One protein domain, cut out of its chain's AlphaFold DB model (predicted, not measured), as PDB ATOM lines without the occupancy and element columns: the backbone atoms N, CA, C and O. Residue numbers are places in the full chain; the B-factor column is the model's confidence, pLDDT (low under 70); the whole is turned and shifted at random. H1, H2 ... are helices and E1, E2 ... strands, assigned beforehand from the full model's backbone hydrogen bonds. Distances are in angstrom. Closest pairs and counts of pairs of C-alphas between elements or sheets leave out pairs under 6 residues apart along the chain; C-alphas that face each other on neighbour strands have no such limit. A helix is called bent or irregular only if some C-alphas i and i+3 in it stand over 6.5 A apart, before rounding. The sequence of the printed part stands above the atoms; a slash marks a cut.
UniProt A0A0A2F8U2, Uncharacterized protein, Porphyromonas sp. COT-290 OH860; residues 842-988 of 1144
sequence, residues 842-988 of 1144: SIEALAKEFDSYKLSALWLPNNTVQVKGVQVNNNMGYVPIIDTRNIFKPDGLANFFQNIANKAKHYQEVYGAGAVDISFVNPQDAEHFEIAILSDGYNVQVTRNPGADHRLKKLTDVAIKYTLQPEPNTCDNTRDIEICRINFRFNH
ATOM      1  N   SER A 842      -1.957  27.859  88.130       73.38
ATOM      2  CA  SER A 842      -3.197  27.659  88.894       73.38
ATOM      3  C   SER A 842      -4.356  28.518  88.382       73.38
ATOM      4  O   SER A 842      -5.503  28.072  88.408       73.38
ATOM      5  N   ILE A 843      -4.078  29.754  87.958       75.62
ATOM      6  CA  ILE A 843      -5.086  30.683  87.431       75.62
ATOM      7  C   ILE A 843      -5.446  30.306  85.987       75.62
ATOM      8  O   ILE A 843      -6.627  30.256  85.654       75.62
ATOM      9  N   GLU A 844      -4.464  29.948  85.155       78.94
ATOM     10  CA  GLU A 844      -4.676  29.463  83.783       78.94
ATOM     11  C   GLU A 844      -5.450  28.135  83.732       78.94
ATOM     12  O   GLU A 844      -6.298  27.948  82.858       78.94
ATOM     13  N   ALA A 845      -5.206  27.214  84.671       81.62
ATOM     14  CA  ALA A 845      -5.974  25.973  84.777       81.62
ATOM     15  C   ALA A 845      -7.461  26.251  85.051       81.62
ATOM     16  O   ALA A 845      -8.322  25.698  84.369       81.62
ATOM     17  N   LEU A 846      -7.764  27.166  85.977       81.19
ATOM     18  CA  LEU A 846      -9.138  27.604  86.241       81.19
ATOM     19  C   LEU A 846      -9.735  28.382  85.062       81.19
ATOM     20  O   LEU A 846     -10.911  28.212  84.757       81.19
ATOM     21  N   ALA A 847      -8.943  29.190  84.353       83.06
ATOM     22  CA  ALA A 847      -9.394  29.912  83.162       83.06
ATOM     23  C   ALA A 847      -9.913  28.967  82.060       83.06
ATOM     24  O   ALA A 847     -10.900  29.281  81.392       83.06
ATOM     25  N   LYS A 848      -9.328  27.767  81.920       85.75
ATOM     26  CA  LYS A 848      -9.822  26.719  81.003       85.75
ATOM     27  C   LYS A 848     -11.216  26.192  81.374       85.75
ATOM     28  O   LYS A 848     -11.932  25.722  80.494       85.75
ATOM     29  N   GLU A 849     -11.654  26.317  82.630       87.31
ATOM     30  CA  GLU A 849     -13.009  25.921  83.043       87.31
ATOM     31  C   GLU A 849     -14.106  26.872  82.538       87.31
ATOM     32  O   GLU A 849     -15.286  26.535  82.661       87.31
ATOM     33  N   PHE A 850     -13.761  28.036  81.969       89.31
ATOM     34  CA  PHE A 850     -14.700  29.068  81.500       89.31
ATOM     35  C   PHE A 850     -15.853  28.510  80.649       89.31
ATOM     36  O   PHE A 850     -17.008  28.914  80.807       89.31
ATOM     37  N   ASP A 851     -15.566  27.521  79.800       87.44
ATOM     38  CA  ASP A 851     -16.554  26.863  78.941       87.44
ATOM     39  C   ASP A 851     -17.659  26.143  79.725       87.44
ATOM     40  O   ASP A 851     -18.813  26.116  79.291       87.44
ATOM     41  N   SER A 852     -17.350  25.626  80.916       88.38
ATOM     42  CA  SER A 852     -18.311  24.912  81.762       88.38
ATOM     43  C   SER A 852     -19.411  25.819  82.334       88.38
ATOM     44  O   SER A 852     -20.494  25.331  82.666       88.38
ATOM     45  N   TYR A 853     -19.189  27.138  82.393       89.88
ATOM     46  CA  TYR A 853     -20.144  28.121  82.920       89.88
ATOM     47  C   TYR A 853     -21.082  28.687  81.832       89.88
ATOM     48  O   TYR A 853     -22.087  29.330  82.149       89.88
ATOM     49  N   LYS A 854     -20.798  28.425  80.547       89.75
ATOM     50  CA  LYS A 854     -21.572  28.905  79.386       89.75
ATOM     51  C   LYS A 854     -22.900  28.162  79.195       89.75
ATOM     52  O   LYS A 854     -23.044  26.989  79.545       89.75
ATOM     53  N   LEU A 855     -23.858  28.825  78.542       87.81
ATOM     54  CA  LEU A 855     -25.011  28.175  77.906       87.81
ATOM     55  C   LEU A 855     -24.613  27.719  76.496       87.81
ATOM     56  O   LEU A 855     -24.801  28.457  75.535       87.81
ATOM     57  N   SER A 856     -24.044  26.518  76.367       81.00
ATOM     58  CA  SER A 856     -23.382  26.029  75.140       81.00
ATOM     59  C   SER A 856     -24.165  26.214  73.830       81.00
ATOM     60  O   SER A 856     -23.555  26.520  72.812       81.00
ATOM     61  N   ALA A 857     -25.499  26.117  73.847       81.06
ATOM     62  CA  ALA A 857     -26.359  26.340  72.677       81.06
ATOM     63  C   ALA A 857     -26.307  27.770  72.087       81.06
ATOM     64  O   ALA A 857     -26.772  27.992  70.975       81.06
ATOM     65  N   LEU A 858     -25.767  28.748  72.822       82.06
ATOM     66  CA  LEU A 858     -25.720  30.166  72.436       82.06
ATOM     67  C   LEU A 858     -24.324  30.614  71.961       82.06
ATOM     68  O   LEU A 858     -24.140  31.776  71.597       82.06
ATOM     69  N   TRP A 859     -23.341  29.707  71.971       87.25
ATOM     70  CA  TRP A 859     -21.945  29.999  71.644       87.25
ATOM     71  C   TRP A 859     -21.494  29.248  70.389       87.25
ATOM     72  O   TRP A 859     -21.677  28.044  70.239       87.25
ATOM     73  N   LEU A 860     -20.848  29.989  69.499       85.44
ATOM     74  CA  LEU A 860     -20.103  29.505  68.346       85.44
ATOM     75  C   LEU A 860     -18.622  29.298  68.732       85.44
ATOM     76  O   LEU A 860     -18.176  29.806  69.769       85.44
ATOM     77  N   PRO A 861     -17.827  28.605  67.890       83.69
ATOM     78  CA  PRO A 861     -16.385  28.471  68.085       83.69
ATOM     79  C   PRO A 861     -15.670  29.810  68.330       83.69
ATOM     80  O   PRO A 861     -16.142  30.876  67.929       83.69
ATOM     81  N   ASN A 862     -14.499  29.746  68.967       83.88
ATOM     82  CA  ASN A 862     -13.673  30.906  69.325       83.88
ATOM     83  C   ASN A 862     -14.410  31.912  70.232       83.88
ATOM     84  O   ASN A 862     -14.401  33.113  69.961       83.88
ATOM     85  N   ASN A 863     -15.090  31.433  71.282       88.81
ATOM     86  CA  ASN A 863     -15.827  32.256  72.256       88.81
ATOM     87  C   ASN A 863     -16.767  33.300  71.621       88.81
ATOM     88  O   ASN A 863     -16.899  34.411  72.136       88.81
ATOM     89  N   THR A 864     -17.382  32.964  70.484       89.38
ATOM     90  CA  THR A 864     -18.177  33.920  69.706       89.38
ATOM     91  C   THR A 864     -19.663  33.729  69.958       89.38
ATOM     92  O   THR A 864     -20.182  32.629  69.833       89.38
ATOM     93  N   VAL A 865     -20.376  34.809  70.245       87.88
ATOM     94  CA  VAL A 865     -21.829  34.834  70.411       87.88
ATOM     95  C   VAL A 865     -22.433  35.661  69.283       87.88
ATOM     96  O   VAL A 865     -22.040  36.812  69.081       87.88
ATOM     97  N   GLN A 866     -23.401  35.107  68.547       83.75
ATOM     98  CA  GLN A 866     -24.152  35.875  67.549       83.75
ATOM     99  C   GLN A 866     -25.352  36.584  68.183       83.75
ATOM    100  O   GLN A 866     -26.291  35.964  68.684       83.75
ATOM    101  N   VAL A 867     -25.337  37.912  68.099       78.31
ATOM    102  CA  VAL A 867     -26.383  38.787  68.632       78.31
ATOM    103  C   VAL A 867     -27.067  39.483  67.458       78.31
ATOM    104  O   VAL A 867     -26.417  40.176  66.682       78.31
ATOM    105  N   LYS A 868     -28.385  39.340  67.310       71.75
ATOM    106  CA  LYS A 868     -29.161  40.167  66.371       71.75
ATOM    107  C   LYS A 868     -29.451  41.506  67.040       71.75
ATOM    108  O   LYS A 868     -29.877  41.528  68.194       71.75
ATOM    109  N   GLY A 869     -29.221  42.611  66.331       63.94
ATOM    110  CA  GLY A 869     -29.602  43.934  66.831       63.94
ATOM    111  C   GLY A 869     -31.101  43.995  67.157       63.94
ATOM    112  O   GLY A 869     -31.908  43.309  66.526       63.94
ATOM    113  N   VAL A 870     -31.494  44.816  68.131       57.47
ATOM    114  CA  VAL A 870     -32.899  44.997  68.526       57.47
ATOM    115  C   VAL A 870     -33.371  46.366  68.051       57.47
ATOM    116  O   VAL A 870     -32.741  47.379  68.342       57.47
ATOM    117  N   GLN A 871     -34.474  46.422  67.302       56.97
ATOM    118  CA  GLN A 871     -35.041  47.703  66.886       56.97
ATOM    119  C   GLN A 871     -35.660  48.400  68.103       56.97
ATOM    120  O   GLN A 871     -36.688  47.960  68.613       56.97
ATOM    121  N   VAL A 872     -35.033  49.480  68.576       52.94
ATOM    122  CA  VAL A 872     -35.488  50.192  69.788       52.94
ATOM    123  C   VAL A 872     -36.679  51.100  69.477       52.94
ATOM    124  O   VAL A 872     -37.602  51.220  70.277       52.94
ATOM    125  N   ASN A 873     -36.676  51.728  68.300       55.56
ATOM    126  CA  ASN A 873     -37.816  52.414  67.690       55.56
ATOM    127  C   ASN A 873     -37.503  52.721  66.211       55.56
ATOM    128  O   ASN A 873     -36.398  52.466  65.726       55.56
ATOM    129  N   ASN A 874     -38.468  53.303  65.496       51.69
ATOM    130  CA  ASN A 874     -38.336  53.666  64.079       51.69
ATOM    131  C   ASN A 874     -37.224  54.696  63.791       51.69
ATOM    132  O   ASN A 874     -36.759  54.763  62.658       51.69
ATOM    133  N   ASN A 875     -36.784  55.461  64.796       49.84
ATOM    134  CA  ASN A 875     -35.904  56.623  64.635       49.84
ATOM    135  C   ASN A 875     -34.448  56.345  65.070       49.84
ATOM    136  O   ASN A 875     -33.580  57.176  64.830       49.84
ATOM    137  N   MET A 876     -34.179  55.219  65.746       49.53
ATOM    138  CA  MET A 876     -32.851  54.852  66.278       49.53
ATOM    139  C   MET A 876     -32.232  53.610  65.612       49.53
ATOM    140  O   MET A 876     -31.064  53.307  65.851       49.53
ATOM    141  N   GLY A 877     -32.997  52.887  64.788       54.28
ATOM    142  CA  GLY A 877     -32.545  51.657  64.133       54.28
ATOM    143  C   GLY A 877     -32.435  50.448  65.075       54.28
ATOM    144  O   GLY A 877     -33.019  50.409  66.162       54.28
ATOM    145  N   TYR A 878     -31.695  49.436  64.620       60.38
ATOM    146  CA  TYR A 878     -31.350  48.228  65.370       60.38
ATOM    147  C   TYR A 878     -30.149  48.489  66.289       60.38
ATOM    148  O   TYR A 878     -28.992  48.385  65.869       60.38
ATOM    149  N   VAL A 879     -30.422  48.793  67.556       59.34
ATOM    150  CA  VAL A 879     -29.389  48.948  68.583       59.34
ATOM    151  C   VAL A 879     -28.972  47.555  69.067       59.34
ATOM    152  O   VAL A 879     -29.821  46.782  69.522       59.34
ATOM    153  N   PRO A 880     -27.687  47.181  68.970       64.88
ATOM    154  CA  PRO A 880     -27.181  46.014  69.673       64.88
ATOM    155  C   PRO A 880     -27.170  46.306  71.177       64.88
ATOM    156  O   PRO A 880     -26.548  47.271  71.623       64.88
ATOM    157  N   ILE A 881     -27.874  45.472  71.941       72.38
ATOM    158  CA  ILE A 881     -27.811  45.435  73.402       72.38
ATOM    159  C   ILE A 881     -27.660  43.968  73.781       72.38
ATOM    160  O   ILE A 881     -28.496  43.144  73.402       72.38
ATOM    161  N   ILE A 882     -26.599  43.636  74.509       79.50
ATOM    162  CA  ILE A 882     -26.396  42.300  75.070       79.50
ATOM    163  C   ILE A 882     -25.938  42.416  76.519       79.50
ATOM    164  O   ILE A 882     -25.052  43.196  76.838       79.50
ATOM    165  N   ASP A 883     -26.575  41.639  77.385       86.00
ATOM    166  CA  ASP A 883     -26.239  41.464  78.796       86.00
ATOM    167  C   ASP A 883     -25.656  40.056  78.953       86.00
ATOM    168  O   ASP A 883     -26.276  39.081  78.508       86.00
ATOM    169  N   THR A 884     -24.465  39.935  79.545       86.75
ATOM    170  CA  THR A 884     -23.781  38.639  79.670       86.75
ATOM    171  C   THR A 884     -24.559  37.622  80.507       86.75
ATOM    172  O   THR A 884     -24.400  36.420  80.296       86.75
ATOM    173  N   ARG A 885     -25.484  38.049  81.374       85.38
ATOM    174  CA  ARG A 885     -26.344  37.130  82.144       85.38
ATOM    175  C   ARG A 885     -27.223  36.242  81.258       85.38
ATOM    176  O   ARG A 885     -27.655  35.187  81.706       85.38
ATOM    177  N   ASN A 886     -27.437  36.620  79.994       82.81
ATOM    178  CA  ASN A 886     -28.222  35.846  79.026       82.81
ATOM    179  C   ASN A 886     -27.411  34.769  78.271       82.81
ATOM    180  O   ASN A 886     -27.997  34.008  77.505       82.81
ATOM    181  N   ILE A 887     -26.080  34.707  78.434       86.56
ATOM    182  CA  ILE A 887     -25.198  33.766  77.702       86.56
ATOM    183  C   ILE A 887     -24.450  32.781  78.613       86.56
ATOM    184  O   ILE A 887     -23.858  31.810  78.128       86.56
ATOM    185  N   PHE A 888     -24.505  32.991  79.926       89.44
ATOM    186  CA  PHE A 888     -23.995  32.077  80.946       89.44
ATOM    187  C   PHE A 888     -25.146  31.396  81.690       89.44
ATOM    188  O   PHE A 888     -26.290  31.845  81.655       89.44
ATOM    189  N   LYS A 889     -24.846  30.282  82.363       89.00
ATOM    190  CA  LYS A 889     -25.770  29.669  83.331       89.00
ATOM    191  C   LYS A 889     -26.104  30.694  84.436       89.00
ATOM    192  O   LYS A 889     -25.314  31.623  84.622       89.00
ATOM    193  N   PRO A 890     -27.210  30.541  85.193       86.44
ATOM    194  CA  PRO A 890     -27.500  31.401  86.343       86.44
ATOM    195  C   PRO A 890     -26.277  31.536  87.259       86.44
ATOM    196  O   PRO A 890     -25.647  30.535  87.601       86.44
ATOM    197  N   ASP A 891     -25.900  32.781  87.552       81.88
ATOM    198  CA  ASP A 891     -24.694  33.183  88.293       81.88
ATOM    199  C   ASP A 891     -23.358  32.630  87.748       81.88
ATOM    200  O   ASP A 891     -22.322  32.752  88.393       81.88
ATOM    201  N   GLY A 892     -23.331  32.047  86.546       84.94
ATOM    202  CA  GLY A 892     -22.195  31.294  86.009       84.94
ATOM    203  C   GLY A 892     -20.917  32.120  85.880       84.94
ATOM    204  O   GLY A 892     -19.865  31.682  86.336       84.94
ATOM    205  N   LEU A 893     -21.009  33.332  85.325       86.38
ATOM    206  CA  LEU A 893     -19.853  34.224  85.188       86.38
ATOM    207  C   LEU A 893     -19.343  34.721  86.552       86.38
ATOM    208  O   LEU A 893     -18.139  34.739  86.794       86.38
ATOM    209  N   ALA A 894     -20.258  35.057  87.467       83.38
ATOM    210  CA  ALA A 894     -19.910  35.480  88.821       83.38
ATOM    211  C   ALA A 894     -19.256  34.336  89.618       83.38
ATOM    212  O   ALA A 894     -18.238  34.549  90.267       83.38
ATOM    213  N   ASN A 895     -19.775  33.109  89.512       86.00
ATOM    214  CA  ASN A 895     -19.205  31.913  90.137       86.00
ATOM    215  C   ASN A 895     -17.818  31.568  89.575       86.00
ATOM    216  O   ASN A 895     -16.915  31.242  90.345       86.00
ATOM    217  N   PHE A 896     -17.619  31.698  88.259       89.38
ATOM    218  CA  PHE A 896     -16.313  31.535  87.613       89.38
ATOM    219  C   PHE A 896     -15.271  32.503  88.194       89.38
ATOM    220  O   PHE A 896     -14.245  32.065  88.720       89.38
ATOM    221  N   PHE A 897     -15.555  33.810  88.208       84.00
ATOM    222  CA  PHE A 897     -14.631  34.781  88.803       84.00
ATOM    223  C   PHE A 897     -14.516  34.651  90.324       84.00
ATOM    224  O   PHE A 897     -13.442  34.888  90.872       84.00
ATOM    225  N   GLN A 898     -15.556  34.190  91.022       81.19
ATOM    226  CA  GLN A 898     -15.479  33.900  92.451       81.19
ATOM    227  C   GLN A 898     -14.555  32.709  92.753       81.19
ATOM    228  O   GLN A 898     -13.874  32.728  93.781       81.19
ATOM    229  N   ASN A 899     -14.475  31.713  91.862       82.44
ATOM    230  CA  ASN A 899     -13.523  30.602  91.945       82.44
ATOM    231  C   ASN A 899     -12.086  31.065  91.662       82.44
ATOM    232  O   ASN A 899     -11.195  30.770  92.464       82.44
ATOM    233  N   ILE A 900     -11.874  31.879  90.617       81.06
ATOM    234  CA  ILE A 900     -10.589  32.557  90.353       81.06
ATOM    235  C   ILE A 900     -10.153  33.365  91.586       81.06
ATOM    236  O   ILE A 900      -9.057  33.157  92.104       81.06
ATOM    237  N   ALA A 901     -11.031  34.208  92.135       73.25
ATOM    238  CA  ALA A 901     -10.761  35.017  93.321       73.25
ATOM    239  C   ALA A 901     -10.491  34.166  94.576       73.25
ATOM    240  O   ALA A 901      -9.632  34.507  95.385       73.25
ATOM    241  N   ASN A 902     -11.186  33.037  94.756       74.25
ATOM    242  CA  ASN A 902     -10.945  32.125  95.880       74.25
ATOM    243  C   ASN A 902      -9.604  31.382  95.771       74.25
ATOM    244  O   ASN A 902      -9.005  31.092  96.805       74.25
ATOM    245  N   LYS A 903      -9.103  31.117  94.560       72.12
ATOM    246  CA  LYS A 903      -7.743  30.594  94.350       72.12
ATOM    247  C   LYS A 903      -6.694  31.699  94.519       72.12
ATOM    248  O   LYS A 903      -5.710  31.496  95.226       72.12
ATOM    249  N   ALA A 904      -6.956  32.895  93.986       64.00
ATOM    250  CA  ALA A 904      -6.125  34.086  94.172       64.00
ATOM    251  C   ALA A 904      -6.027  34.539  95.643       64.00
ATOM    252  O   ALA A 904      -5.034  35.149  96.023       64.00
ATOM    253  N   LYS A 905      -6.974  34.163  96.521       60.38
ATOM    254  CA  LYS A 905      -6.861  34.363  97.982       60.38
ATOM    255  C   LYS A 905      -5.660  33.662  98.633       60.38
ATOM    256  O   LYS A 905      -5.310  34.022  99.750       60.38
ATOM    257  N   HIS A 906      -5.013  32.693  97.983       57.31
ATOM    258  CA  HIS A 906      -3.722  32.170  98.461       57.31
ATOM    259  C   HIS A 906      -2.546  33.124  98.179       57.31
ATOM    260  O   HIS A 906      -1.464  32.946  98.731       57.31
ATOM    261  N   TYR A 907      -2.770  34.143  97.348       58.28
ATOM    262  CA  TYR A 907      -1.772  35.048  96.783       58.28
ATOM    263  C   TYR A 907      -2.210  36.525  96.908       58.28
ATOM    264  O   TYR A 907      -1.869  37.341  96.054       58.28
ATOM    265  N   GLN A 908      -2.970  36.880  97.959       52.44
ATOM    266  CA  GLN A 908      -3.561  38.226  98.135       52.44
ATOM    267  C   GLN A 908      -2.537  39.365  98.129       52.44
ATOM    268  O   GLN A 908      -2.883  40.483  97.776       52.44
ATOM    269  N   GLU A 909      -1.284  39.097  98.507       53.06
ATOM    270  CA  GLU A 909      -0.215  40.098  98.446       53.06
ATOM    271  C   GLU A 909       0.285  40.367  97.015       53.06
ATOM    272  O   GLU A 909       1.040  41.316  96.825       53.06
ATOM    273  N   VAL A 910      -0.078  39.547  96.021       55.12
ATOM    274  CA  VAL A 910       0.311  39.692  94.601       55.12
ATOM    275  C   VAL A 910      -0.847  40.240  93.769       55.12
ATOM    276  O   VAL A 910      -0.659  41.180  93.002       55.12
ATOM    277  N   TYR A 911      -2.047  39.691  93.953       58.66
ATOM    278  CA  TYR A 911      -3.261  40.130  93.269       58.66
ATOM    279  C   TYR A 911      -4.248  40.654  94.309       58.66
ATOM    280  O   TYR A 911      -4.786  39.887  95.113       58.66
ATOM    281  N   GLY A 912      -4.452  41.973  94.295       54.53
ATOM    282  CA  GLY A 912      -5.279  42.669  95.274       54.53
ATOM    283  C   GLY A 912      -6.740  42.224  95.253       54.53
ATOM    284  O   GLY A 912      -7.211  41.569  94.318       54.53
ATOM    285  N   ALA A 913      -7.482  42.588  96.297       47.91
ATOM    286  CA  ALA A 913      -8.858  42.140  96.513       47.91
ATOM    287  C   ALA A 913      -9.856  42.665  95.449       47.91
ATOM    288  O   ALA A 913     -10.599  43.609  95.702       47.91
ATOM    289  N   GLY A 914      -9.911  42.001  94.287       57.59
ATOM    290  CA  GLY A 914     -10.920  42.205  93.238       57.59
ATOM    291  C   GLY A 914     -10.429  42.799  91.910       57.59
ATOM    292  O   GLY A 914     -11.259  43.276  91.145       57.59
ATOM    293  N   ALA A 915      -9.125  42.791  91.614       63.38
ATOM    294  CA  ALA A 915      -8.555  43.443  90.425       63.38
ATOM    295  C   ALA A 915      -8.783  42.680  89.093       63.38
ATOM    296  O   ALA A 915      -7.827  42.239  88.454       63.38
ATOM    297  N   VAL A 916     -10.043  42.524  88.668       74.75
ATOM    298  CA  VAL A 916     -10.397  42.113  87.296       74.75
ATOM    299  C   VAL A 916     -10.700  43.362  86.461       74.75
ATOM    300  O   VAL A 916     -11.754  43.973  86.627       74.75
ATOM    301  N   ASP A 917      -9.789  43.738  85.563       83.94
ATOM    302  CA  ASP A 917     -10.047  44.747  84.529       83.94
ATOM    303  C   ASP A 917     -10.950  44.166  83.432       83.94
ATOM    304  O   ASP A 917     -10.754  43.028  82.991       83.94
ATOM    305  N   ILE A 918     -11.919  44.963  82.974       88.81
ATOM    306  CA  ILE A 918     -12.835  44.602  81.890       88.81
ATOM    307  C   ILE A 918     -12.770  45.690  80.826       88.81
ATOM    308  O   ILE A 918     -13.247  46.808  81.022       88.81
ATOM    309  N   SER A 919     -12.203  45.351  79.673       89.06
ATOM    310  CA  SER A 919     -11.917  46.315  78.613       89.06
ATOM    311  C   SER A 919     -12.145  45.724  77.219       89.06
ATOM    312  O   SER A 919     -12.143  44.504  77.015       89.06
ATOM    313  N   PHE A 920     -12.374  46.593  76.229       91.00
ATOM    314  CA  PHE A 920     -12.402  46.173  74.828       91.00
ATOM    315  C   PHE A 920     -11.024  45.642  74.409       91.00
ATOM    316  O   PHE A 920      -9.989  46.213  74.750       91.00
ATOM    317  N   VAL A 921     -11.005  44.569  73.617       90.62
ATOM    318  CA  VAL A 921      -9.772  44.038  73.011       90.62
ATOM    319  C   VAL A 921      -9.215  45.021  71.977       90.62
ATOM    320  O   VAL A 921      -8.001  45.181  71.874       90.62
ATOM    321  N   ASN A 922     -10.096  45.702  71.239       87.81
ATOM    322  CA  ASN A 922      -9.753  46.815  70.361       87.81
ATOM    323  C   ASN A 922     -10.230  48.136  70.996       87.81
ATOM    324  O   ASN A 922     -11.436  48.373  71.035       87.81
ATOM    325  N   PRO A 923      -9.331  49.033  71.447       85.31
ATOM    326  CA  PRO A 923      -9.727  50.300  72.069       85.31
ATOM    327  C   PRO A 923     -10.604  51.198  71.184       85.31
ATOM    328  O   PRO A 923     -11.387  51.979  71.710       85.31
ATOM    329  N   GLN A 924     -10.511  51.067  69.855       81.00
ATOM    330  CA  GLN A 924     -11.336  51.829  68.907       81.00
ATOM    331  C   GLN A 924     -12.822  51.428  68.958       81.00
ATOM    332  O   GLN A 924     -13.686  52.219  68.591       81.00
ATOM    333  N   ASP A 925     -13.152  50.234  69.468       81.88
ATOM    334  CA  ASP A 925     -14.548  49.812  69.634       81.88
ATOM    335  C   ASP A 925     -15.289  50.736  70.625       81.88
ATOM    336  O   ASP A 925     -16.499  50.920  70.489       81.88
ATOM    337  N   ALA A 926     -14.571  51.396  71.547       78.62
ATOM    338  CA  ALA A 926     -15.118  52.370  72.496       78.62
ATOM    339  C   ALA A 926     -15.669  53.655  71.838       78.62
ATOM    340  O   ALA A 926     -16.469  54.372  72.442       78.62
ATOM    341  N   GLU A 927     -15.287  53.956  70.591       75.69
ATOM    342  CA  GLU A 927     -15.888  55.063  69.832       75.69
ATOM    343  C   GLU A 927     -17.338  54.742  69.421       75.69
ATOM    344  O   GLU A 927     -18.176  55.638  69.286       75.69
ATOM    345  N   HIS A 928     -17.662  53.454  69.265       74.19
ATOM    346  CA  HIS A 928     -18.943  52.975  68.742       74.19
ATOM    347  C   HIS A 928     -19.783  52.192  69.766       74.19
ATOM    348  O   HIS A 928     -21.002  52.098  69.601       74.19
ATOM    349  N   PHE A 929     -19.170  51.659  70.822       81.38
ATOM    350  CA  PHE A 929     -19.786  50.819  71.849       81.38
ATOM    351  C   PHE A 929     -19.355  51.245  73.259       81.38
ATOM    352  O   PHE A 929     -18.308  51.848  73.461       81.38
ATOM    353  N   GLU A 930     -20.172  50.904  74.246       84.94
ATOM    354  CA  GLU A 930     -19.990  51.192  75.665       84.94
ATOM    355  C   GLU A 930     -20.143  49.890  76.465       84.94
ATOM    356  O   GLU A 930     -21.012  49.067  76.158       84.94
ATOM    357  N   ILE A 931     -19.293  49.707  77.480       88.38
ATOM    358  CA  ILE A 931     -19.353  48.597  78.439       88.38
ATOM    359  C   ILE A 931     -19.875  49.158  79.760       88.38
ATOM    360  O   ILE A 931     -19.182  49.926  80.425       88.38
ATOM    361  N   ALA A 932     -21.072  48.745  80.161       88.44
ATOM    362  CA  ALA A 932     -21.618  49.030  81.480       88.44
ATOM    363  C   ALA A 932     -21.448  47.796  82.379       88.44
ATOM    364  O   ALA A 932     -22.090  46.767  82.155       88.44
ATOM    365  N   ILE A 933     -20.586  47.892  83.394       85.81
ATOM    366  CA  ILE A 933     -20.410  46.840  84.406       85.81
ATOM    367  C   ILE A 933     -21.656  46.804  85.301       85.81
ATOM    368  O   ILE A 933     -22.129  47.840  85.772       85.81
ATOM    369  N   LEU A 934     -22.213  45.612  85.505       83.88
ATOM    370  CA  LEU A 934     -23.430  45.408  86.287       83.88
ATOM    371  C   LEU A 934     -23.129  45.306  87.790       83.88
ATOM    372  O   LEU A 934     -21.988  45.168  88.223       83.88
ATOM    373  N   SER A 935     -24.179  45.357  88.613       78.62
ATOM    374  CA  SER A 935     -24.079  45.417  90.081       78.62
ATOM    375  C   SER A 935     -23.446  44.192  90.757       78.62
ATOM    376  O   SER A 935     -23.218  44.230  91.962       78.62
ATOM    377  N   ASP A 936     -23.205  43.106  90.020       73.00
ATOM    378  CA  ASP A 936     -22.489  41.914  90.495       73.00
ATOM    379  C   ASP A 936     -20.963  41.989  90.277       73.00
ATOM    380  O   ASP A 936     -20.241  41.103  90.729       73.00
ATOM    381  N   GLY A 937     -20.470  43.047  89.620       75.62
ATOM    382  CA  GLY A 937     -19.048  43.325  89.402       75.62
ATOM    383  C   GLY A 937     -18.386  42.545  88.263       75.62
ATOM    384  O   GLY A 937     -17.250  42.858  87.922       75.62
ATOM    385  N   TYR A 938     -19.074  41.572  87.654       82.19
ATOM    386  CA  TYR A 938     -18.484  40.689  86.639       82.19
ATOM    387  C   TYR A 938     -19.299  40.588  85.353       82.19
ATOM    388  O   TYR A 938     -18.727  40.375  84.289       82.19
ATOM    389  N   ASN A 939     -20.624  40.712  85.413       86.69
ATOM    390  CA  ASN A 939     -21.429  40.783  84.204       86.69
ATOM    391  C   ASN A 939     -21.369  42.184  83.601       86.69
ATOM    392  O   ASN A 939     -21.283  43.189  84.309       86.69
ATOM    393  N   VAL A 940     -21.472  42.247  82.276       88.19
ATOM    394  CA  VAL A 940     -21.489  43.504  81.531       88.19
ATOM    395  C   VAL A 940     -22.677  43.574  80.589       88.19
ATOM    396  O   VAL A 940     -23.110  42.572  80.010       88.19
ATOM    397  N   GLN A 941     -23.177  44.789  80.403       87.50
ATOM    398  CA  GLN A 941     -24.032  45.146  79.287       87.50
ATOM    399  C   GLN A 941     -23.199  45.879  78.233       87.50
ATOM    400  O   GLN A 941     -22.529  46.864  78.541       87.50
ATOM    401  N   VAL A 942     -23.261  45.408  76.988       86.19
ATOM    402  CA  VAL A 942     -22.625  46.050  75.832       86.19
ATOM    403  C   VAL A 942     -23.702  46.761  75.024       86.19
ATOM    404  O   VAL A 942     -24.632  46.114  74.530       86.19
ATOM    405  N   THR A 943     -23.567  48.079  74.887       79.44
ATOM    406  CA  THR A 943     -24.545  48.963  74.232       79.44
ATOM    407  C   THR A 943     -23.844  49.831  73.187       79.44
ATOM    408  O   THR A 943     -22.680  50.179  73.342       79.44
ATOM    409  N   ARG A 944     -24.518  50.197  72.091       74.75
ATOM    410  CA  ARG A 944     -23.950  51.096  71.067       74.75
ATOM    411  C   ARG A 944     -24.002  52.567  71.497       74.75
ATOM    412  O   ARG A 944     -25.070  53.065  71.848       74.75
ATOM    413  N   ASN A 945     -22.897  53.289  71.328       69.75
ATOM    414  CA  ASN A 945     -22.796  54.724  71.589       69.75
ATOM    415  C   ASN A 945     -23.655  55.541  70.578       69.75
ATOM    416  O   ASN A 945     -23.505  55.390  69.358       69.75
ATOM    417  N   PRO A 946     -24.571  56.422  71.033       55.09
ATOM    418  CA  PRO A 946     -25.411  57.249  70.161       55.09
ATOM    419  C   PRO A 946     -24.729  58.539  69.643       55.09
ATOM    420  O   PRO A 946     -25.411  59.375  69.041       55.09
ATOM    421  N   GLY A 947     -23.420  58.731  69.861       55.19
ATOM    422  CA  GLY A 947     -22.683  59.975  69.578       55.19
ATOM    423  C   GLY A 947     -21.843  60.066  68.287       55.19
ATOM    424  O   GLY A 947     -21.884  61.120  67.653       55.19
ATOM    425  N   ALA A 948     -21.087  59.024  67.909       56.25
ATOM    426  CA  ALA A 948     -20.023  59.080  66.880       56.25
ATOM    427  C   ALA A 948     -20.403  58.428  65.533       56.25
ATOM    428  O   ALA A 948     -21.287  57.580  65.522       56.25
ATOM    429  N   ASP A 949     -19.735  58.788  64.419       56.62
ATOM    430  CA  ASP A 949     -20.134  58.416  63.042       56.62
ATOM    431  C   ASP A 949     -20.546  56.936  62.888       56.62
ATOM    432  O   ASP A 949     -19.955  56.008  63.438       56.62
ATOM    433  N   HIS A 950     -21.672  56.737  62.211       57.62
ATOM    434  CA  HIS A 950     -22.707  55.814  62.668       57.62
ATOM    435  C   HIS A 950     -22.964  54.624  61.733       57.62
ATOM    436  O   HIS A 950     -23.845  53.813  62.041       57.62
ATOM    437  N   ARG A 951     -22.229  54.522  60.619       64.00
ATOM    438  CA  ARG A 951     -22.475  53.552  59.540       64.00
ATOM    439  C   ARG A 951     -22.079  52.133  59.937       64.00
ATOM    440  O   ARG A 951     -20.900  51.791  59.987       64.00
ATOM    441  N   LEU A 952     -23.079  51.290  60.182       61.50
ATOM    442  CA  LEU A 952     -22.875  49.880  60.518       61.50
ATOM    443  C   LEU A 952     -22.847  48.992  59.268       61.50
ATOM    444  O   LEU A 952     -23.663  49.147  58.356       61.50
ATOM    445  N   LYS A 953     -21.918  48.028  59.268       68.81
ATOM    446  CA  LYS A 953     -21.805  46.958  58.267       68.81
ATOM    447  C   LYS A 953     -22.816  45.842  58.562       68.81
ATOM    448  O   LYS A 953     -23.362  45.757  59.658       68.81
ATOM    449  N   LYS A 954     -23.010  44.933  57.598       72.00
ATOM    450  CA  LYS A 954     -23.883  43.742  57.714       72.00
ATOM    451  C   LYS A 954     -23.608  42.910  58.983       72.00
ATOM    452  O   LYS A 954     -24.541  42.433  59.627       72.00
ATOM    453  N   LEU A 955     -22.328  42.766  59.330       76.38
ATOM    454  CA  LEU A 955     -21.823  42.146  60.554       76.38
ATOM    455  C   LEU A 955     -20.796  43.088  61.195       76.38
ATOM    456  O   LEU A 955     -19.951  43.638  60.483       76.38
ATOM    457  N   THR A 956     -20.846  43.219  62.519       79.69
ATOM    458  CA  THR A 956     -19.855  43.942  63.325       79.69
ATOM    459  C   THR A 956     -19.399  43.039  64.464       79.69
ATOM    460  O   THR A 956     -20.217  42.611  65.272       79.69
ATOM    461  N   ASP A 957     -18.103  42.740  64.518       86.50
ATOM    462  CA  ASP A 957     -17.502  41.970  65.608       86.50
ATOM    463  C   ASP A 957     -16.924  42.935  66.651       86.50
ATOM    464  O   ASP A 957     -16.221  43.875  66.286       86.50
ATOM    465  N   VAL A 958     -17.226  42.699  67.929       87.19
ATOM    466  CA  VAL A 958     -16.737  43.462  69.090       87.19
ATOM    467  C   VAL A 958     -16.242  42.466  70.128       87.19
ATOM    468  O   VAL A 958     -16.932  41.487  70.411       87.19
ATOM    469  N   ALA A 959     -15.071  42.693  70.714       92.38
ATOM    470  CA  ALA A 959     -14.469  41.744  71.649       92.38
ATOM    471  C   ALA A 959     -14.153  42.393  72.999       92.38
ATOM    472  O   ALA A 959     -13.574  43.477  73.055       92.38
ATOM    473  N   ILE A 960     -14.501  41.702  74.086       92.44
ATOM    474  CA  ILE A 960     -14.232  42.112  75.470       92.44
ATOM    475  C   ILE A 960     -13.311  41.080  76.115       92.44
ATOM    476  O   ILE A 960     -13.532  39.875  75.969       92.44
ATOM    477  N   LYS A 961     -12.296  41.558  76.836       91.44
ATOM    478  CA  LYS A 961     -11.385  40.743  77.647       91.44
ATOM    479  C   LYS A 961     -11.576  41.034  79.136       91.44
ATOM    480  O   LYS A 961     -11.912  42.154  79.516       91.44
ATOM    481  N   TYR A 962     -11.323  40.015  79.947       90.69
ATOM    482  CA  TYR A 962     -11.269  40.078  81.403       90.69
ATOM    483  C   TYR A 962      -9.839  39.760  81.835       90.69
ATOM    484  O   TYR A 962      -9.317  38.704  81.472       90.69
ATOM    485  N   THR A 963      -9.206  40.653  82.590       85.19
ATOM    486  CA  THR A 963      -7.766  40.595  82.891       85.19
ATOM    487  C   THR A 963      -7.532  40.695  84.394       85.19
ATOM    488  O   THR A 963      -8.035  41.623  85.012       85.19
ATOM    489  N   LEU A 964      -6.767  39.782  84.996       79.88
ATOM    490  CA  LEU A 964      -6.328  39.924  86.386       79.88
ATOM    491  C   LEU A 964      -5.100  40.837  86.442       79.88
ATOM    492  O   LEU A 964      -4.081  40.507  85.832       79.88
ATOM    493  N   GLN A 965      -5.186  41.947  87.179       71.12
ATOM    494  CA  GLN A 965      -4.074  42.886  87.345       71.12
ATOM    495  C   GLN A 965      -3.387  42.725  88.714       71.12
ATOM    496  O   GLN A 965      -4.076  42.565  89.729       71.12
ATOM    497  N   PRO A 966      -2.044  42.768  88.778       66.00
ATOM    498  CA  PRO A 966      -1.304  42.703  90.034       66.00
ATOM    499  C   PRO A 966      -1.487  43.977  90.872       66.00
ATOM    500  O   PRO A 966      -1.754  45.064  90.360       66.00
ATOM    501  N   GLU A 967      -1.329  43.860  92.190       62.66
ATOM    502  CA  GLU A 967      -1.485  44.997  93.104       62.66
ATOM    503  C   GLU A 967      -0.329  46.017  92.936       62.66
ATOM    504  O   GLU A 967       0.824  45.615  92.730       62.66
ATOM    505  N   PRO A 968      -0.565  47.342  93.031       54.25
ATOM    506  CA  PRO A 968       0.515  48.328  92.971       54.25
ATOM    507  C   PRO A 968       1.571  48.107  94.066       54.25
ATOM    508  O   PRO A 968       1.242  47.823  95.215       54.25
ATOM    509  N   ASN A 969       2.854  48.286  93.728       55.16
ATOM    510  CA  ASN A 969       4.007  47.986  94.599       55.16
ATOM    511  C   ASN A 969       4.173  46.486  94.940       55.16
ATOM    512  O   ASN A 969       4.659  46.108  96.011       55.16
ATOM    513  N   THR A 970       3.773  45.604  94.024       54.59
ATOM    514  CA  THR A 970       4.166  44.190  94.012       54.59
ATOM    515  C   THR A 970       5.513  43.964  93.336       54.59
ATOM    516  O   THR A 970       6.011  44.799  92.587       54.59
ATOM    517  N   CYS A 971       6.080  42.785  93.594       52.06
ATOM    518  CA  CYS A 971       7.273  42.257  92.936       52.06
ATOM    519  C   CYS A 971       7.110  42.009  91.422       52.06
ATOM    520  O   CYS A 971       8.098  41.722  90.750       52.06
ATOM    521  N   ASP A 972       5.883  42.076  90.902       56.19
ATOM    522  CA  ASP A 972       5.564  41.908  89.489       56.19
ATOM    523  C   ASP A 972       4.394  42.823  89.119       56.19
ATOM    524  O   ASP A 972       3.237  42.421  89.084       56.19
ATOM    525  N   ASN A 973       4.713  44.082  88.842       52.84
ATOM    526  CA  ASN A 973       3.770  45.075  88.335       52.84
ATOM    527  C   ASN A 973       3.607  45.009  86.800       52.84
ATOM    528  O   ASN A 973       3.239  46.011  86.189       52.84
ATOM    529  N   THR A 974       3.928  43.868  86.170       52.91
ATOM    530  CA  THR A 974       3.985  43.726  84.701       52.91
ATOM    531  C   THR A 974       3.166  42.575  84.120       52.91
ATOM    532  O   THR A 974       2.869  42.604  82.925       52.91
ATOM    533  N   ARG A 975       2.784  41.569  84.919       64.56
ATOM    534  CA  ARG A 975       2.007  40.409  84.447       64.56
ATOM    535  C   ARG A 975       0.502  40.550  84.664       64.56
ATOM    536  O   ARG A 975      -0.071  39.989  85.599       64.56
ATOM    537  N   ASP A 976      -0.126  41.227  83.711       70.06
ATOM    538  CA  ASP A 976      -1.558  41.109  83.431       70.06
ATOM    539  C   ASP A 976      -1.879  39.690  82.908       70.06
ATOM    540  O   ASP A 976      -1.287  39.242  81.924       70.06
ATOM    541  N   ILE A 977      -2.829  38.982  83.534       75.88
ATOM    542  CA  ILE A 977      -3.277  37.643  83.094       75.88
ATOM    543  C   ILE A 977      -4.652  37.765  82.417       75.88
ATOM    544  O   ILE A 977      -5.641  38.039  83.094       75.88
ATOM    545  N   GLU A 978      -4.756  37.538  81.100       85.50
ATOM    546  CA  GLU A 978      -6.060  37.458  80.407       85.50
ATOM    547  C   GLU A 978      -6.795  36.178  80.849       85.50
ATOM    548  O   GLU A 978      -6.420  35.071  80.472       85.50
ATOM    549  N   ILE A 979      -7.844  36.328  81.666       87.06
ATOM    550  CA  ILE A 979      -8.618  35.214  82.235       87.06
ATOM    551  C   ILE A 979      -9.552  34.631  81.170       87.06
ATOM    552  O   ILE A 979      -9.640  33.417  81.002       87.06
ATOM    553  N   CYS A 980     -10.294  35.485  80.461       89.56
ATOM    554  CA  CYS A 980     -11.171  35.051  79.381       89.56
ATOM    555  C   CYS A 980     -11.525  36.192  78.419       89.56
ATOM    556  O   CYS A 980     -11.412  37.381  78.730       89.56
ATOM    557  N   ARG A 981     -12.008  35.800  77.237       91.56
ATOM    558  CA  ARG A 981     -12.463  36.697  76.170       91.56
ATOM    559  C   ARG A 981     -13.847  36.302  75.685       91.56
ATOM    560  O   ARG A 981     -14.105  35.111  75.489       91.56
ATOM    561  N   ILE A 982     -14.695  37.295  75.435       92.19
ATOM    562  CA  ILE A 982     -16.026  37.141  74.840       92.19
ATOM    563  C   ILE A 982     -16.068  37.948  73.544       92.19
ATOM    564  O   ILE A 982     -15.836  39.156  73.555       92.19
ATOM    565  N   ASN A 983     -16.374  37.282  72.431       91.94
ATOM    566  CA  ASN A 983     -16.519  37.916  71.125       91.94
ATOM    567  C   ASN A 983     -18.013  38.021  70.784       91.94
ATOM    568  O   ASN A 983     -18.712  37.014  70.709       91.94
ATOM    569  N   PHE A 984     -18.515  39.228  70.553       88.88
ATOM    570  CA  PHE A 984     -19.889  39.486  70.134       88.88
ATOM    571  C   PHE A 984     -19.922  39.788  68.640       88.88
ATOM    572  O   PHE A 984     -19.394  40.802  68.188       88.88
ATOM    573  N   ARG A 985     -20.571  38.915  67.869       86.12
ATOM    574  CA  ARG A 985     -20.850  39.127  66.447       86.12
ATOM    575  C   ARG A 985     -22.246  39.709  66.302       86.12
ATOM    576  O   ARG A 985     -23.238  38.975  66.293       86.12
ATOM    577  N   PHE A 986     -22.324  41.028  66.192       79.12
ATOM    578  CA  PHE A 986     -23.573  41.735  65.967       79.12
ATOM    579  C   PHE A 986     -24.008  41.595  64.507       79.12
ATOM    580  O   PHE A 986     -23.362  42.092  63.583       79.12
ATOM    581  N   ASN A 987     -25.124  40.898  64.298       74.62
ATOM    582  CA  ASN A 987     -25.810  40.840  63.019       74.62
ATOM    583  C   ASN A 987     -26.793  42.008  62.925       74.62
ATOM    584  O   ASN A 987     -27.795  42.068  63.646       74.62
ATOM    585  N   HIS A 988     -26.467  42.939  62.034       66.81
ATOM    586  CA  HIS A 988     -27.266  44.122  61.741       66.81
ATOM    587  C   HIS A 988     -28.122  43.949  60.482       66.81
ATOM    588  O   HIS A 988     -28.947  44.811  60.197       66.81
TER     589      HIS A 988
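AT A GLANCE: This is residues 842 to 988 of the 1144 residues of an uncharacterized protein of Porphyromonas sp. COT-290 OH860 (UniProt A0A0A2F8U2). A strongly twisted sheet of four strands, with the long hairpin E8 and E9 in its middle, is partly covered by a smaller sheet, E4, E7 and E6, as a sandwich of two sheets partly face to face. H1 and H2 lie side by side, running opposite ways; E2 and E3 lie toward one far end of the long axis, the loop of residues 965 to 976 at the other. You have 147 residues, with H1 E1 E2 E3 E4 H2 E5 H3 E6 E7 E8 E9 named along the chain, class mixed. The larger sheet, E1 E9 E8 E5, is mixed; the smaller is antiparallel. The whole is compact by its radius of gyration of the C-alphas, 16.6 A, yet elongated, spanning 53 by 33 by 26 A.

IN THESE COORDINATES: Find C-alpha 842 at (-3.197, 27.659, 88.894); from there H1 runs to residue 853, irregular, with C-alphas 848 and 851 7.0 A apart. Next come E1, residues 864 to 868, E2, 870 to 873, E3, 877 to 879, and E4, 881 to 883. H2, residues 892 to 907, measures 23.4 A. Then follow E5, 916 to 920, H3, 923 to 927, E6, 929 to 933, and E7, 940 to 944. E8, 955 to 964, measures 30.2 A; E9, 977 to 987, measures 30.3 A and ends at C-alpha 987, (-25.810, 40.840, 63.019).

HOW THE PARTS SIT: In the hairpin E8 and E9, look at N 958 and O 984, 2.9 A. E1 is parallel to E9, with N 865 and O 983 at 2.8 A; E5 is antiparallel to E8, with N 917 and O 963 at 2.8 A. In the other sheet, E6 and E7 form a hairpin, N 930 and O 943 at 2.8 A, and E4 is antiparallel to E7, N 942 and O 882 at 2.9 A. The parts of the two sheets that face each other are 9.1 A centre to centre. E2 and E3 meet only at a point, C-alphas 871 and 878 facing each other at 4.0 A. H1 is on the larger sheet, its closest C-alphas Ala 847 and Ile 979 at 5.4 A. H2 only grazes that sheet with residues 897 to 904. H1 and H2 touch, closest C-alphas Tyr 853 and Gly 892 at 4.9 A, at a shallow tilt of 12 degrees, opposite ways. H3 is at the larger sheet's level, at a height of 0.1 A, only just, on a local plane fitted to 6 C-alphas. O i to N i+4 pairs within hydrogen-bond range number 3 of 8 in H1, 10 of 12 in H2 and 0 of 1 in H3; for O i to N i+3, H1 has 7 of 9 and H3 2 of 2.

THE WHOLE: The two C-alphas farthest apart are those of Asn 874 and Cys 971, 55.2 A. The printed part has no cut; the link E8 to E9 is long. Mean pLDDT of the printed part is 75.8; look for values under 70 at residues 869 to 880, 904 to 915, 945 to 953, 966 to 975 and 988.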